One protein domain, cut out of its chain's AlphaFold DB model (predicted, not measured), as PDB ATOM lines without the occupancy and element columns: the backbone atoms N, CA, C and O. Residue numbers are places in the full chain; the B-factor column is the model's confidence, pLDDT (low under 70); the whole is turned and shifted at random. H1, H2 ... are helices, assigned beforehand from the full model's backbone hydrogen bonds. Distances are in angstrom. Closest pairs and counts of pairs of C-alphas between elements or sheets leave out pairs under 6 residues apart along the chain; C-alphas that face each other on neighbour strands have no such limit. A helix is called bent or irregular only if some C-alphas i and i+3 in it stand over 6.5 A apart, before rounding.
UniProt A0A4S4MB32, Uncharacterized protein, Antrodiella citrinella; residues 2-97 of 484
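What this domain is: This is residues 2 to 97 of the 484 residues of an uncharacterized protein of Antrodiella citrinella (UniProt A0A4S4MB32). Two long helices, H4 and the kinked H2, cross at a steep tilt and make the core of a loose, elongated arrangement. Short H3 packs on H4, while H1 joins the other parts through the first part of H2 and sticks out with residues 2 to 7. The printed part has 96 residues, with four named helices in the order H1, H2, H3, H4 and no named strand; its class is all helix. It is loose, with a radius of gyration of the C-alphas of 16.8 A, and spans 53 by 30 by 19 A.

How they stand to each other: H4, residues 69 to 95, touches H2, residues 22 to 45, with its residues 80 to 92 alone. Their lines stand at a steep tilt of 51 degrees, opposite ways, and their closest C-alphas, those of Gln 35 and Val 88, are 5.7 A apart. H3, residues 48 to 55, touches residues 76 to 83 of H4 at a steep tilt of 54 degrees, the same way; the closest C-alphas, of Ala 55 and Gly 79, are 5.2 A apart. H2 and H3 are only just apart, at 8.2 A. H1, residues 2 to 15, touches H2 with residues 11 to 15 alone, at a steep tilt of 45 degrees, opposite ways; the closest C-alphas, of Thr 15 and Gly 24, are 5.2 A apart. H1 is apart from H3 and H4. Every O i to N i+4 pair is within hydrogen-bond range in H3 and H4, against 9 of 10 in H1 and 18 of 20 in H2.

Where its parts are: H4 measures 37.8 A from first to last C-alpha, from (26.892, -44.818, 23.447) to (38.290, -9.940, 14.355). H2 measures 34.9 A, with a kink of 34 degrees near residue 38, and is only just irregular: C-alphas 38 and 41 are 6.7 A apart. H1, 20.5 A long, begins at C-alpha 2, (41.915, -12.068, -2.230); H3 measures 10.2 A.

The domain as a whole: The two C-alphas farthest apart, of Glu 14 and Gly 67, are 52.9 A apart. The printed part has no cut. The link from H3 to H4 is long, 13 residues, and residues 65 to 70 stand free. The mean pLDDT of the printed part is 78.1; residues 2 to 25 and 93 to 97 are under 70.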
ATOM      1  N   TRP A   2      41.407 -13.387  -2.650       27.06
ATOM      2  CA  TRP A   2      41.915 -12.068  -2.230       27.06
ATOM      3  C   TRP A   2      40.875 -10.929  -2.338       27.06
ATOM      4  O   TRP A   2      40.689 -10.192  -1.383       27.06
ATOM      5  N   ASP A   3      40.077 -10.875  -3.413       38.94
ATOM      6  CA  ASP A   3      39.035  -9.835  -3.604       38.94
ATOM      7  C   ASP A   3      37.847  -9.936  -2.616       38.94
ATOM      8  O   ASP A   3      37.168  -8.958  -2.316       38.94
ATOM      9  N   LEU A   4      37.607 -11.132  -2.062       40.69
ATOM     10  CA  LEU A   4      36.587 -11.333  -1.026       40.69
ATOM     11  C   LEU A   4      37.095 -10.857   0.344       40.69
ATOM     12  O   LEU A   4      36.304 -10.400   1.162       40.69
ATOM     13  N   HIS A   5      38.406 -10.933   0.588       44.47
ATOM     14  CA  HIS A   5      39.025 -10.499   1.837       44.47
ATOM     15  C   HIS A   5      38.956  -8.972   1.990       44.47
ATOM     16  O   HIS A   5      38.472  -8.494   3.013       44.47
ATOM     17  N   ASP A   6      39.313  -8.217   0.947       47.09
ATOM     18  CA  ASP A   6      39.325  -6.747   0.989       47.09
ATOM     19  C   ASP A   6      37.918  -6.136   1.066       47.09
ATOM     20  O   ASP A   6      37.682  -5.214   1.850       47.09
ATOM     21  N   LYS A   7      36.940  -6.697   0.339       47.59
ATOM     22  CA  LYS A   7      35.529  -6.278   0.451       47.59
ATOM     23  C   LYS A   7      34.952  -6.553   1.841       47.59
ATOM     24  O   LYS A   7      34.193  -5.738   2.358       47.59
ATOM     25  N   THR A   8      35.352  -7.661   2.467       49.88
ATOM     26  CA  THR A   8      34.935  -8.003   3.837       49.88
ATOM     27  C   THR A   8      35.556  -7.051   4.866       49.88
ATOM     28  O   THR A   8      34.877  -6.639   5.802       49.88
ATOM     29  N   GLN A   9      36.812  -6.634   4.671       48.09
ATOM     30  CA  GLN A   9      37.510  -5.679   5.544       48.09
ATOM     31  C   GLN A   9      36.928  -4.257   5.475       48.09
ATOM     32  O   GLN A   9      36.816  -3.593   6.506       48.09
ATOM     33  N   GLY A  10      36.523  -3.798   4.284       51.00
ATOM     34  CA  GLY A  10      35.881  -2.490   4.101       51.00
ATOM     35  C   GLY A  10      34.511  -2.400   4.782       51.00
ATOM     36  O   GLY A  10      34.277  -1.490   5.573       51.00
ATOM     37  N   LEU A  11      33.647  -3.396   4.552       48.19
ATOM     38  CA  LEU A  11      32.315  -3.475   5.165       48.19
ATOM     39  C   LEU A  11      32.377  -3.626   6.693       48.19
ATOM     40  O   LEU A  11      31.589  -3.005   7.404       48.19
ATOM     41  N   LEU A  12      33.327  -4.394   7.236       47.41
ATOM     42  CA  LEU A  12      33.454  -4.560   8.688       47.41
ATOM     43  C   LEU A  12      33.920  -3.282   9.400       47.41
ATOM     44  O   LEU A  12      33.421  -2.991  10.485       47.41
ATOM     45  N   LYS A  13      34.811  -2.483   8.797       49.00
ATOM     46  CA  LYS A  13      35.291  -1.226   9.401       49.00
ATOM     47  C   LYS A  13      34.186  -0.188   9.598       49.00
ATOM     48  O   LYS A  13      34.178   0.481  10.626       49.00
ATOM     49  N   GLU A  14      33.259  -0.065   8.653       47.06
ATOM     50  CA  GLU A  14      32.132   0.869   8.778       47.06
ATOM     51  C   GLU A  14      31.042   0.342   9.727       47.06
ATOM     52  O   GLU A  14      30.391   1.121  10.419       47.06
ATOM     53  N   THR A  15      30.888  -0.983   9.829       46.66
ATOM     54  CA  THR A  15      29.737  -1.609  10.502       46.66
ATOM     55  C   THR A  15      29.994  -1.991  11.970       46.66
ATOM     56  O   THR A  15      29.065  -2.040  12.776       46.66
ATOM     57  N   VAL A  16      31.260  -2.165  12.378       46.47
ATOM     58  CA  VAL A  16      31.668  -2.306  13.798       46.47
ATOM     59  C   VAL A  16      31.329  -1.048  14.624       46.47
ATOM     60  O   VAL A  16      31.186  -1.130  15.844       46.47
ATOM     61  N   LEU A  17      31.130   0.098  13.965       48.53
ATOM     62  CA  LEU A  17      30.954   1.415  14.585       48.53
ATOM     63  C   LEU A  17      29.505   1.772  14.968       48.53
ATOM     64  O   LEU A  17      29.300   2.815  15.587       48.53
ATOM     65  N   ALA A  18      28.511   0.926  14.666       45.19
ATOM     66  CA  ALA A  18      27.113   1.147  15.063       45.19
ATOM     67  C   ALA A  18      26.487  -0.085  15.758       45.19
ATOM     68  O   ALA A  18      25.605  -0.740  15.186       45.19
ATOM     69  N   PRO A  19      26.931  -0.432  16.986       48.09
ATOM     70  CA  PRO A  19      26.300  -1.476  17.792       48.09
ATOM     71  C   PRO A  19      24.794  -1.213  17.948       48.09
ATOM     72  O   PRO A  19      24.407  -0.101  18.297       48.09
ATOM     73  N   GLY A  20      23.956  -2.226  17.709       48.03
ATOM     74  CA  GLY A  20      22.498  -2.130  17.879       48.03
ATOM     75  C   GLY A  20      21.723  -1.589  16.672       48.03
ATOM     76  O   GLY A  20      20.538  -1.301  16.795       48.03
ATOM     77  N   THR A  21      22.363  -1.442  15.508       63.19
ATOM     78  CA  THR A  21      21.656  -1.246  14.230       63.19
ATOM     79  C   THR A  21      21.505  -2.578  13.500       63.19
ATOM     80  O   THR A  21      22.387  -3.428  13.593       63.19
ATOM     81  N   GLU A  22      20.439  -2.743  12.714       64.50
ATOM     82  CA  GLU A  22      20.210  -3.946  11.894       64.50
ATOM     83  C   GLU A  22      21.400  -4.239  10.959       64.50
ATOM     84  O   GLU A  22      21.841  -5.378  10.822       64.50
ATOM     85  N   ALA A  23      21.999  -3.196  10.372       60.59
ATOM     86  CA  ALA A  23      23.224  -3.322   9.580       60.59
ATOM     87  C   ALA A  23      24.410  -3.826  10.430       60.59
ATOM     88  O   ALA A  23      25.119  -4.747  10.015       60.59
ATOM     89  N   GLY A  24      24.578  -3.267  11.634       64.44
ATOM     90  CA  GLY A  24      25.517  -3.705  12.672       64.44
ATOM     91  C   GLY A  24      25.418  -5.195  12.996       64.44
ATOM     92  O   GLY A  24      26.422  -5.911  13.017       64.44
ATOM     93  N   GLU A  25      24.198  -5.666  13.240       69.88
ATOM     94  CA  GLU A  25      23.895  -7.054  13.592       69.88
ATOM     95  C   GLU A  25      24.117  -8.005  12.413       69.88
ATOM     96  O   GLU A  25      24.797  -9.020  12.573       69.88
ATOM     97  N   ASN A  26      23.666  -7.632  11.211       72.69
ATOM     98  CA  ASN A  26      23.865  -8.419   9.993       72.69
ATOM     99  C   ASN A  26      25.353  -8.616   9.664       72.69
ATOM    100  O   ASN A  26      25.769  -9.714   9.289       72.69
ATOM    101  N   ALA A  27      26.187  -7.587   9.841       70.00
ATOM    102  CA  ALA A  27      27.627  -7.725   9.626       70.00
ATOM    103  C   ALA A  27      28.310  -8.582  10.701       70.00
ATOM    104  O   ALA A  27      29.232  -9.338  10.380       70.00
ATOM    105  N   ARG A  28      27.868  -8.498  11.965       73.69
ATOM    106  CA  ARG A  28      28.360  -9.380  13.036       73.69
ATOM    107  C   ARG A  28      28.010 -10.835  12.755       73.69
ATOM    108  O   ARG A  28      28.889 -11.684  12.875       73.69
ATOM    109  N   GLU A  29      26.779 -11.119  12.341       82.19
ATOM    110  CA  GLU A  29      26.362 -12.483  12.013       82.19
ATOM    111  C   GLU A  29      27.118 -13.018  10.794       82.19
ATOM    112  O   GLU A  29      27.646 -14.128  10.831       82.19
ATOM    113  N   PHE A  30      27.310 -12.191   9.762       79.75
ATOM    114  CA  PHE A  30      28.155 -12.548   8.625       79.75
ATOM    115  C   PHE A  30      29.598 -12.875   9.050       79.75
ATOM    116  O   PHE A  30      30.172 -13.869   8.601       79.75
ATOM    117  N   ALA A  31      30.192 -12.082   9.949       76.50
ATOM    118  CA  ALA A  31      31.527 -12.349  10.483       76.50
ATOM    119  C   ALA A  31      31.583 -13.655  11.294       76.50
ATOM    120  O   ALA A  31      32.523 -14.439  11.121       76.50
ATOM    121  N   ARG A  32      30.572 -13.918  12.136       85.62
ATOM    122  CA  ARG A  32      30.431 -15.187  12.869       85.62
ATOM    123  C   ARG A  32      30.347 -16.362  11.906       85.62
ATOM    124  O   ARG A  32      31.072 -17.334  12.092       85.62
ATOM    125  N   ASP A  33      29.561 -16.257  10.840       87.69
ATOM    126  CA  ASP A  33      29.419 -17.306   9.828       87.69
ATOM    127  C   ASP A  33      30.721 -17.610   9.086       87.69
ATOM    128  O   ASP A  33      31.046 -18.777   8.836       87.69
ATOM    129  N   VAL A  34      31.506 -16.579   8.764       82.56
ATOM    130  CA  VAL A  34      32.843 -16.764   8.186       82.56
ATOM    131  C   VAL A  34      33.747 -17.540   9.152       82.56
ATOM    132  O   VAL A  34      34.431 -18.473   8.721       82.56
ATOM    133  N   GLN A  35      33.720 -17.228  10.453       86.00
ATOM    134  CA  GLN A  35      34.499 -17.979  11.447       86.00
ATOM    135  C   GLN A  35      33.961 -19.395  11.669       86.00
ATOM    136  O   GLN A  35      34.758 -20.330  11.738       86.00
ATOM    137  N   ARG A  36      32.637 -19.596  11.696       92.31
ATOM    138  CA  ARG A  36      32.020 -20.929  11.808       92.31
ATOM    139  C   ARG A  36      32.520 -21.852  10.702       92.31
ATOM    140  O   ARG A  36      32.951 -22.965  10.985       92.31
ATOM    141  N   LYS A  37      32.557 -21.365   9.455       91.44
ATOM    142  CA  LYS A  37      33.072 -22.121   8.297       91.44
ATOM    143  C   LYS A  37      34.558 -22.464   8.413       91.44
ATOM    144  O   LYS A  37      34.984 -23.490   7.894       91.44
ATOM    145  N   LYS A  38      35.346 -21.620   9.083       86.75
ATOM    146  CA  LYS A  38      36.781 -21.843   9.299       86.75
ATOM    147  C   LYS A  38      37.054 -22.838  10.431       86.75
ATOM    148  O   LYS A  38      37.933 -23.683  10.294       86.75
ATOM    149  N   ILE A  39      36.322 -22.732  11.539       91.06
ATOM    150  CA  ILE A  39      36.553 -23.505  12.769       91.06
ATOM    151  C   ILE A  39      35.849 -24.867  12.725       91.06
ATOM    152  O   ILE A  39      36.382 -25.840  13.254       91.06
ATOM    153  N   GLY A  40      34.692 -24.959  12.061       93.94
ATOM    154  CA  GLY A  40      33.896 -26.186  11.948       93.94
ATOM    155  C   GLY A  40      34.722 -27.418  11.562       93.94
ATOM    156  O   GLY A  40      34.758 -28.367  12.343       93.94
ATOM    157  N   PRO A  41      35.489 -27.391  10.453       94.69
ATOM    158  CA  PRO A  41      36.317 -28.528  10.047       94.69
ATOM    159  C   PRO A  41      37.403 -28.909  11.065       94.69
ATOM    160  O   PRO A  41      37.733 -30.082  11.209       94.69
ATOM    161  N   MET A  42      37.957 -27.935  11.800       92.25
ATOM    162  CA  MET A  42      38.939 -28.209  12.860       92.25
ATOM    163  C   MET A  42      38.280 -28.930  14.038       92.25
ATOM    164  O   MET A  42      38.836 -29.887  14.575       92.25
ATOM    165  N   LEU A  43      37.076 -28.494  14.417       92.88
ATOM    166  CA  LEU A  43      36.299 -29.144  15.463       92.88
ATOM    167  C   LEU A  43      35.796 -30.514  15.040       92.88
ATOM    168  O   LEU A  43      35.680 -31.363  15.905       92.88
ATOM    169  N   GLU A  44      35.524 -30.772  13.765       93.75
ATOM    170  CA  GLU A  44      35.176 -32.116  13.281       93.75
ATOM    171  C   GLU A  44      36.357 -33.091  13.376       93.75
ATOM    172  O   GLU A  44      36.155 -34.276  13.634       93.75
ATOM    173  N   GLN A  45      37.588 -32.595  13.236       94.56
ATOM    174  CA  GLN A  45      38.814 -33.397  13.332       94.56
ATOM    175  C   GLN A  45      39.276 -33.658  14.773       94.56
ATOM    176  O   GLN A  45      40.095 -34.549  14.994       94.56
ATOM    177  N   MET A  46      38.768 -32.911  15.758       95.06
ATOM    178  CA  MET A  46      39.108 -33.136  17.166       95.06
ATOM    179  C   MET A  46      38.630 -34.504  17.651       95.06
ATOM    180  O   MET A  46      37.488 -34.902  17.398       95.06
ATOM    181  N   SER A  47      39.463 -35.189  18.431       97.56
ATOM    182  CA  SER A  47      39.070 -36.451  19.062       97.56
ATOM    183  C   SER A  47      37.963 -36.239  20.103       97.56
ATOM    184  O   SER A  47      37.840 -35.169  20.705       97.56
ATOM    185  N   ASP A  48      37.148 -37.266  20.347       97.56
ATOM    186  CA  ASP A  48      36.072 -37.190  21.344       97.56
ATOM    187  C   ASP A  48      36.600 -36.871  22.751       97.56
ATOM    188  O   ASP A  48      35.958 -36.135  23.499       97.56
ATOM    189  N   ASP A  49      37.789 -37.359  23.108       96.75
ATOM    190  CA  ASP A  49      38.401 -37.097  24.414       96.75
ATOM    191  C   ASP A  49      38.839 -35.633  24.570       96.75
ATOM    192  O   ASP A  49      38.677 -35.044  25.645       96.75
ATOM    193  N   GLU A  50      39.327 -34.999  23.499       95.19
ATOM    194  CA  GLU A  50      39.625 -33.563  23.496       95.19
ATOM    195  C   GLU A  50      38.350 -32.733  23.638       95.19
ATOM    196  O   GLU A  50      38.296 -31.819  24.466       95.19
ATOM    197  N   VAL A  51      37.294 -33.081  22.899       96.56
ATOM    198  CA  VAL A  51      35.984 -32.422  23.018       96.56
ATOM    199  C   VAL A  51      35.468 -32.535  24.443       96.56
ATOM    200  O   VAL A  51      35.057 -31.531  25.021       96.56
ATOM    201  N   ILE A  52      35.536 -33.723  25.049       96.38
ATOM    202  CA  ILE A  52      35.115 -33.944  26.436       96.38
ATOM    203  C   ILE A  52      35.933 -33.076  27.390       96.38
ATOM    204  O   ILE A  52      35.358 -32.407  28.251       96.38
ATOM    205  N   LYS A  53      37.257 -33.019  27.223       95.31
ATOM    206  CA  LYS A  53      38.149 -32.207  28.062       95.31
ATOM    207  C   LYS A  53      37.806 -30.714  28.019       95.31
ATOM    208  O   LYS A  53      37.864 -30.052  29.057       95.31
ATOM    209  N   PHE A  54      37.461 -30.174  26.851       91.44
ATOM    210  CA  PHE A  54      37.146 -28.751  26.708       91.44
ATOM    211  C   PHE A  54      35.682 -28.427  27.042       91.44
ATOM    212  O   PHE A  54      35.427 -27.487  27.795       91.44
ATOM    213  N   ALA A  55      34.724 -29.222  26.558       93.62
ATOM    214  CA  ALA A  55      33.295 -28.969  26.738       93.62
ATOM    215  C   ALA A  55      32.791 -29.288  28.158       93.62
ATOM    216  O   ALA A  55      31.854 -28.641  28.630       93.62
ATOM    217  N   SER A  56      33.414 -30.228  28.882       92.12
ATOM    218  CA  SER A  56      33.012 -30.580  30.262       92.12
ATOM    219  C   SER A  56      33.126 -29.418  31.249       92.12
ATOM    220  O   SER A  56      32.381 -29.364  32.218       92.12
ATOM    221  N   LYS A  57      34.002 -28.441  30.980       86.56
ATOM    222  CA  LYS A  57      34.144 -27.237  31.814       86.56
ATOM    223  C   LYS A  57      32.935 -26.302  31.749       86.56
ATOM    224  O   LYS A  57      32.827 -25.413  32.588       86.56
ATOM    225  N   ARG A  58      32.078 -26.439  30.732       80.81
ATOM    226  CA  ARG A  58      30.970 -25.506  30.453       80.81
ATOM    227  C   ARG A  58      29.627 -26.180  30.195       80.81
ATOM    228  O   ARG A  58      28.633 -25.496  29.986       80.81
ATOM    229  N   THR A  59      29.580 -27.506  30.213       82.12
ATOM    230  CA  THR A  59      28.334 -28.265  30.118       82.12
ATOM    231  C   THR A  59      27.915 -28.699  31.524       82.12
ATOM    232  O   THR A  59      28.717 -29.281  32.249       82.12
ATOM    233  N   PRO A  60      26.667 -28.432  31.947       83.69
ATOM    234  CA  PRO A  60      26.231 -28.710  33.317       83.69
ATOM    235  C   PRO A  60      26.125 -30.208  33.634       83.69
ATOM    236  O   PRO A  60      26.082 -30.589  34.800       83.69
ATOM    237  N   LYS A  61      26.074 -31.070  32.611       91.94
ATOM    238  CA  LYS A  61      26.016 -32.528  32.766       91.94
ATOM    239  C   LYS A  61      27.321 -33.156  32.271       91.94
ATOM    240  O   LYS A  61      27.739 -32.827  31.159       91.94
ATOM    241  N   PRO A  62      27.935 -34.080  33.034       94.88
ATOM    242  CA  PRO A  62      29.131 -34.782  32.586       94.88
ATOM    243  C   PRO A  62      28.825 -35.647  31.358       94.88
ATOM    244  O   PRO A  62      27.701 -36.120  31.180       94.88
ATOM    245  N   CYS A  63      29.841 -35.866  30.521       96.12
ATOM    246  CA  CYS A  63      29.722 -36.752  29.368       96.12
ATOM    247  C   CYS A  63      29.372 -38.178  29.832       96.12
ATOM    248  O   CYS A  63      30.055 -38.706  30.718       96.12
ATOM    249  N   PRO A  64      28.333 -38.820  29.262       97.25
ATOM    250  CA  PRO A  64      27.996 -40.197  29.592       97.25
ATOM    251  C   PRO A  64      29.172 -41.160  29.380       97.25
ATOM    252  O   PRO A  64      29.966 -41.038  28.438       97.25
ATOM    253  N   GLY A  65      29.275 -42.139  30.280       95.31
ATOM    254  CA  GLY A  65      30.293 -43.181  30.201       95.31
ATOM    255  C   GLY A  65      30.100 -44.119  28.997       95.31
ATOM    256  O   GLY A  65      29.050 -44.097  28.350       95.31
ATOM    257  N   PRO A  66      31.078 -45.001  28.718       93.81
ATOM    258  CA  PRO A  66      31.056 -45.901  27.558       93.81
ATOM    259  C   PRO A  66      29.828 -46.825  27.481       93.81
ATOM    260  O   PRO A  66      29.438 -47.235  26.394       93.81
ATOM    261  N   GLY A  67      29.188 -47.122  28.618       96.06
ATOM    262  CA  GLY A  67      27.969 -47.939  28.688       96.06
ATOM    263  C   GLY A  67      26.703 -47.275  28.131       96.06
ATOM    264  O   GLY A  67      25.663 -47.921  28.082       96.06
ATOM    265  N   ASN A  68      26.765 -46.003  27.718       96.81
ATOM    266  CA  ASN A  68      25.657 -45.292  27.077       96.81
ATOM    267  C   ASN A  68      26.129 -44.596  25.782       96.81
ATOM    268  O   ASN A  68      26.326 -43.376  25.770       96.81
ATOM    269  N   PRO A  69      26.323 -45.351  24.685       95.75
ATOM    270  CA  PRO A  69      26.892 -44.818  23.447       95.75
ATOM    271  C   PRO A  69      26.003 -43.753  22.792       95.75
ATOM    272  O   PRO A  69      26.515 -42.751  22.299       95.75
ATOM    273  N   GLN A  70      24.679 -43.919  22.841       96.69
ATOM    274  CA  GLN A  70      23.737 -42.952  22.273       96.69
ATOM    275  C   GLN A  70      23.765 -41.624  23.041       96.69
ATOM    276  O   GLN A  70      23.867 -40.560  22.434       96.69
ATOM    277  N   GLY A  71      23.744 -41.681  24.378       96.06
ATOM    278  CA  GLY A  71      23.863 -40.488  25.214       96.06
ATOM    279  C   GLY A  71      25.213 -39.789  25.046       96.06
ATOM    280  O   GLY A  71      25.267 -38.561  25.027       96.06
ATOM    281  N   ARG A  72      26.300 -40.555  24.889       97.19
ATOM    282  CA  ARG A  72      27.641 -40.013  24.631       97.19
ATOM    283  C   ARG A  72      27.718 -39.301  23.279       97.19
ATOM    284  O   ARG A  72      28.246 -38.196  23.226       97.19
ATOM    285  N   ALA A  73      27.164 -39.887  22.218       96.94
ATOM    286  CA  ALA A  73      27.137 -39.277  20.887       96.94
ATOM    287  C   ALA A  73      26.349 -37.955  20.869       96.94
ATOM    288  O   ALA A  73      26.835 -36.955  20.339       96.94
ATOM    289  N   GLU A  74      25.174 -37.919  21.506       96.50
ATOM    290  CA  GLU A  74      24.370 -36.694  21.611       96.50
ATOM    291  C   GLU A  74      25.094 -35.615  22.432       96.50
ATOM    292  O   GLU A  74      25.153 -34.451  22.034       96.50
ATOM    293  N   TRP A  75      25.727 -36.007  23.543       97.31
ATOM    294  CA  TRP A  75      26.532 -35.089  24.348       97.31
ATOM    295  C   TRP A  75      27.707 -34.512  23.550       97.31
ATOM    296  O   TRP A  75      27.946 -33.310  23.613       97.31
ATOM    297  N   LEU A  76      28.419 -35.333  22.771       97.06
ATOM    298  CA  LEU A  76      29.544 -34.895  21.935       97.06
ATOM    299  C   LEU A  76      29.100 -33.932  20.834       97.06
ATOM    300  O   LEU A  76      29.785 -32.942  20.586       97.06
ATOM    301  N   LYS A  77      27.941 -34.174  20.216       96.62
ATOM    302  CA  LYS A  77      27.347 -33.265  19.228       96.62
ATOM    303  C   LYS A  77      27.077 -31.885  19.835       96.62
ATOM    304  O   LYS A  77      27.509 -30.876  19.280       96.62
ATOM    305  N   ILE A  78      26.427 -31.845  21.000       94.00
ATOM    306  CA  ILE A  78      26.169 -30.600  21.743       94.00
ATOM    307  C   ILE A  78      27.490 -29.950  22.181       94.00
ATOM    308  O   ILE A  78      27.665 -28.742  22.046       94.00
ATOM    309  N   GLY A  79      28.446 -30.746  22.662       95.25
ATOM    310  CA  GLY A  79      29.767 -30.286  23.082       95.25
ATOM    311  C   GLY A  79      30.539 -29.606  21.951       95.25
ATOM    312  O   GLY A  79      31.077 -28.521  22.158       95.25
ATOM    313  N   ARG A  80      30.544 -30.192  20.746       96.31
ATOM    314  CA  ARG A  80      31.169 -29.599  19.552       96.31
ATOM    315  C   ARG A  80      30.461 -28.318  19.114       96.31
ATOM    316  O   ARG A  80      31.146 -27.345  18.824       96.31
ATOM    317  N   ALA A  81      29.127 -28.279  19.132       94.19
ATOM    318  CA  ALA A  81      28.368 -27.065  18.816       94.19
ATOM    319  C   ALA A  81      28.671 -25.920  19.800       94.19
ATOM    320  O   ALA A  81      28.933 -24.795  19.388       94.19
ATOM    321  N   ASN A  82      28.732 -26.218  21.100       89.81
ATOM    322  CA  ASN A  82      29.089 -25.227  22.116       89.81
ATOM    323  C   ASN A  82      30.538 -24.747  21.967       89.81
ATOM    324  O   ASN A  82      30.804 -23.555  22.094       89.81
ATOM    325  N   LEU A  83      31.483 -25.656  21.697       92.62
ATOM    326  CA  LEU A  83      32.875 -25.279  21.438       92.62
ATOM    327  C   LEU A  83      33.008 -24.422  20.179       92.62
ATOM    328  O   LEU A  83      33.801 -23.485  20.191       92.62
ATOM    329  N   LEU A  84      32.221 -24.696  19.135       93.56
ATOM    330  CA  LEU A  84      32.187 -23.882  17.923       93.56
ATOM    331  C   LEU A  84      31.786 -22.451  18.246       93.56
ATOM    332  O   LEU A  84      32.538 -21.542  17.919       93.56
ATOM    333  N   GLU A  85      30.662 -22.248  18.932       91.62
ATOM    334  CA  GLU A  85      30.215 -20.894  19.273       91.62
ATOM    335  C   GLU A  85      31.209 -20.177  20.195       91.62
ATOM    336  O   GLU A  85      31.482 -19.005  19.979       91.62
ATOM    337  N   ILE A  86      31.844 -20.876  21.144       84.94
ATOM    338  CA  ILE A  86      32.882 -20.282  22.006       84.94
ATOM    339  C   ILE A  86      34.104 -19.850  21.193       84.94
ATOM    340  O   ILE A  86      34.608 -18.745  21.368       84.94
ATOM    341  N   MET A  87      34.602 -20.720  20.312       87.12
ATOM    342  CA  MET A  87      35.774 -20.408  19.496       87.12
ATOM    343  C   MET A  87      35.460 -19.320  18.468       87.12
ATOM    344  O   MET A  87      36.318 -18.489  18.185       87.12
ATOM    345  N   VAL A  88      34.237 -19.293  17.934       85.44
ATOM    346  CA  VAL A  88      33.746 -18.213  17.074       85.44
ATOM    347  C   VAL A  88      33.649 -16.914  17.857       85.44
ATOM    348  O   VAL A  88      34.126 -15.907  17.354       85.44
ATOM    349  N   ASP A  89      33.106 -16.912  19.073       79.88
ATOM    350  CA  ASP A  89      33.036 -15.729  19.935       79.88
ATOM    351  C   ASP A  89      34.431 -15.195  20.271       79.88
ATOM    352  O   ASP A  89      34.682 -13.999  20.142       79.88
ATOM    353  N   ASP A  90      35.365 -16.065  20.653       78.44
ATOM    354  CA  ASP A  90      36.739 -15.667  20.967       78.44
ATOM    355  C   ASP A  90      37.473 -15.153  19.715       78.44
ATOM    356  O   ASP A  90      38.140 -14.122  19.771       78.44
ATOM    357  N   MET A  91      37.286 -15.788  18.550       74.62
ATOM    358  CA  MET A  91      37.875 -15.306  17.293       74.62
ATOM    359  C   MET A  91      37.187 -14.055  16.741       74.62
ATOM    360  O   MET A  91      37.840 -13.247  16.089       74.62
ATOM    361  N   THR A  92      35.887 -13.864  16.967       70.75
ATOM    362  CA  THR A  92      35.165 -12.659  16.523       70.75
ATOM    363  C   THR A  92      35.441 -11.465  17.427       70.75
ATOM    364  O   THR A  92      35.549 -10.352  16.909       70.75
ATOM    365  N   LYS A  93      35.677 -11.683  18.728       66.88
ATOM    366  CA  LYS A  93      36.283 -10.675  19.618       66.88
ATOM    367  C   LYS A  93      37.637 -10.204  19.082       66.88
ATOM    368  O   LYS A  93      37.908  -9.008  19.109       66.88
ATOM    369  N   ASP A  94      38.425 -11.118  18.519       55.34
ATOM    370  CA  ASP A  94      39.709 -10.803  17.882       55.34
ATOM    371  C   ASP A  94      39.577 -10.192  16.469       55.34
ATOM    372  O   ASP A  94      40.492  -9.509  16.024       55.34
ATOM    373  N   PHE A  95      38.471 -10.407  15.745       47.16
ATOM    374  CA  PHE A  95      38.290  -9.940  14.355       47.16
ATOM    375  C   PHE A  95      37.737  -8.509  14.228       47.16
ATOM    376  O   PHE A  95      37.851  -7.911  13.159       47.16
ATOM    377  N   GLY A  96      37.147  -7.945  15.290       49.16
ATOM    378  CA  GLY A  96      36.677  -6.549  15.308       49.16
ATOM    379  C   GLY A  96      37.798  -5.516  15.466       49.16
ATOM    380  O   GLY A  96      37.617  -4.343  15.152       49.16
ATOM    381  N   MET A  97      38.972  -5.958  15.906       46.53
ATOM    382  CA  MET A  97      40.196  -5.177  15.907       46.53
ATOM    383  C   MET A  97      41.103  -5.861  14.896       46.53
ATOM    384  O   MET A  97      41.644  -6.928  15.172       46.53
TER     385      MET A  97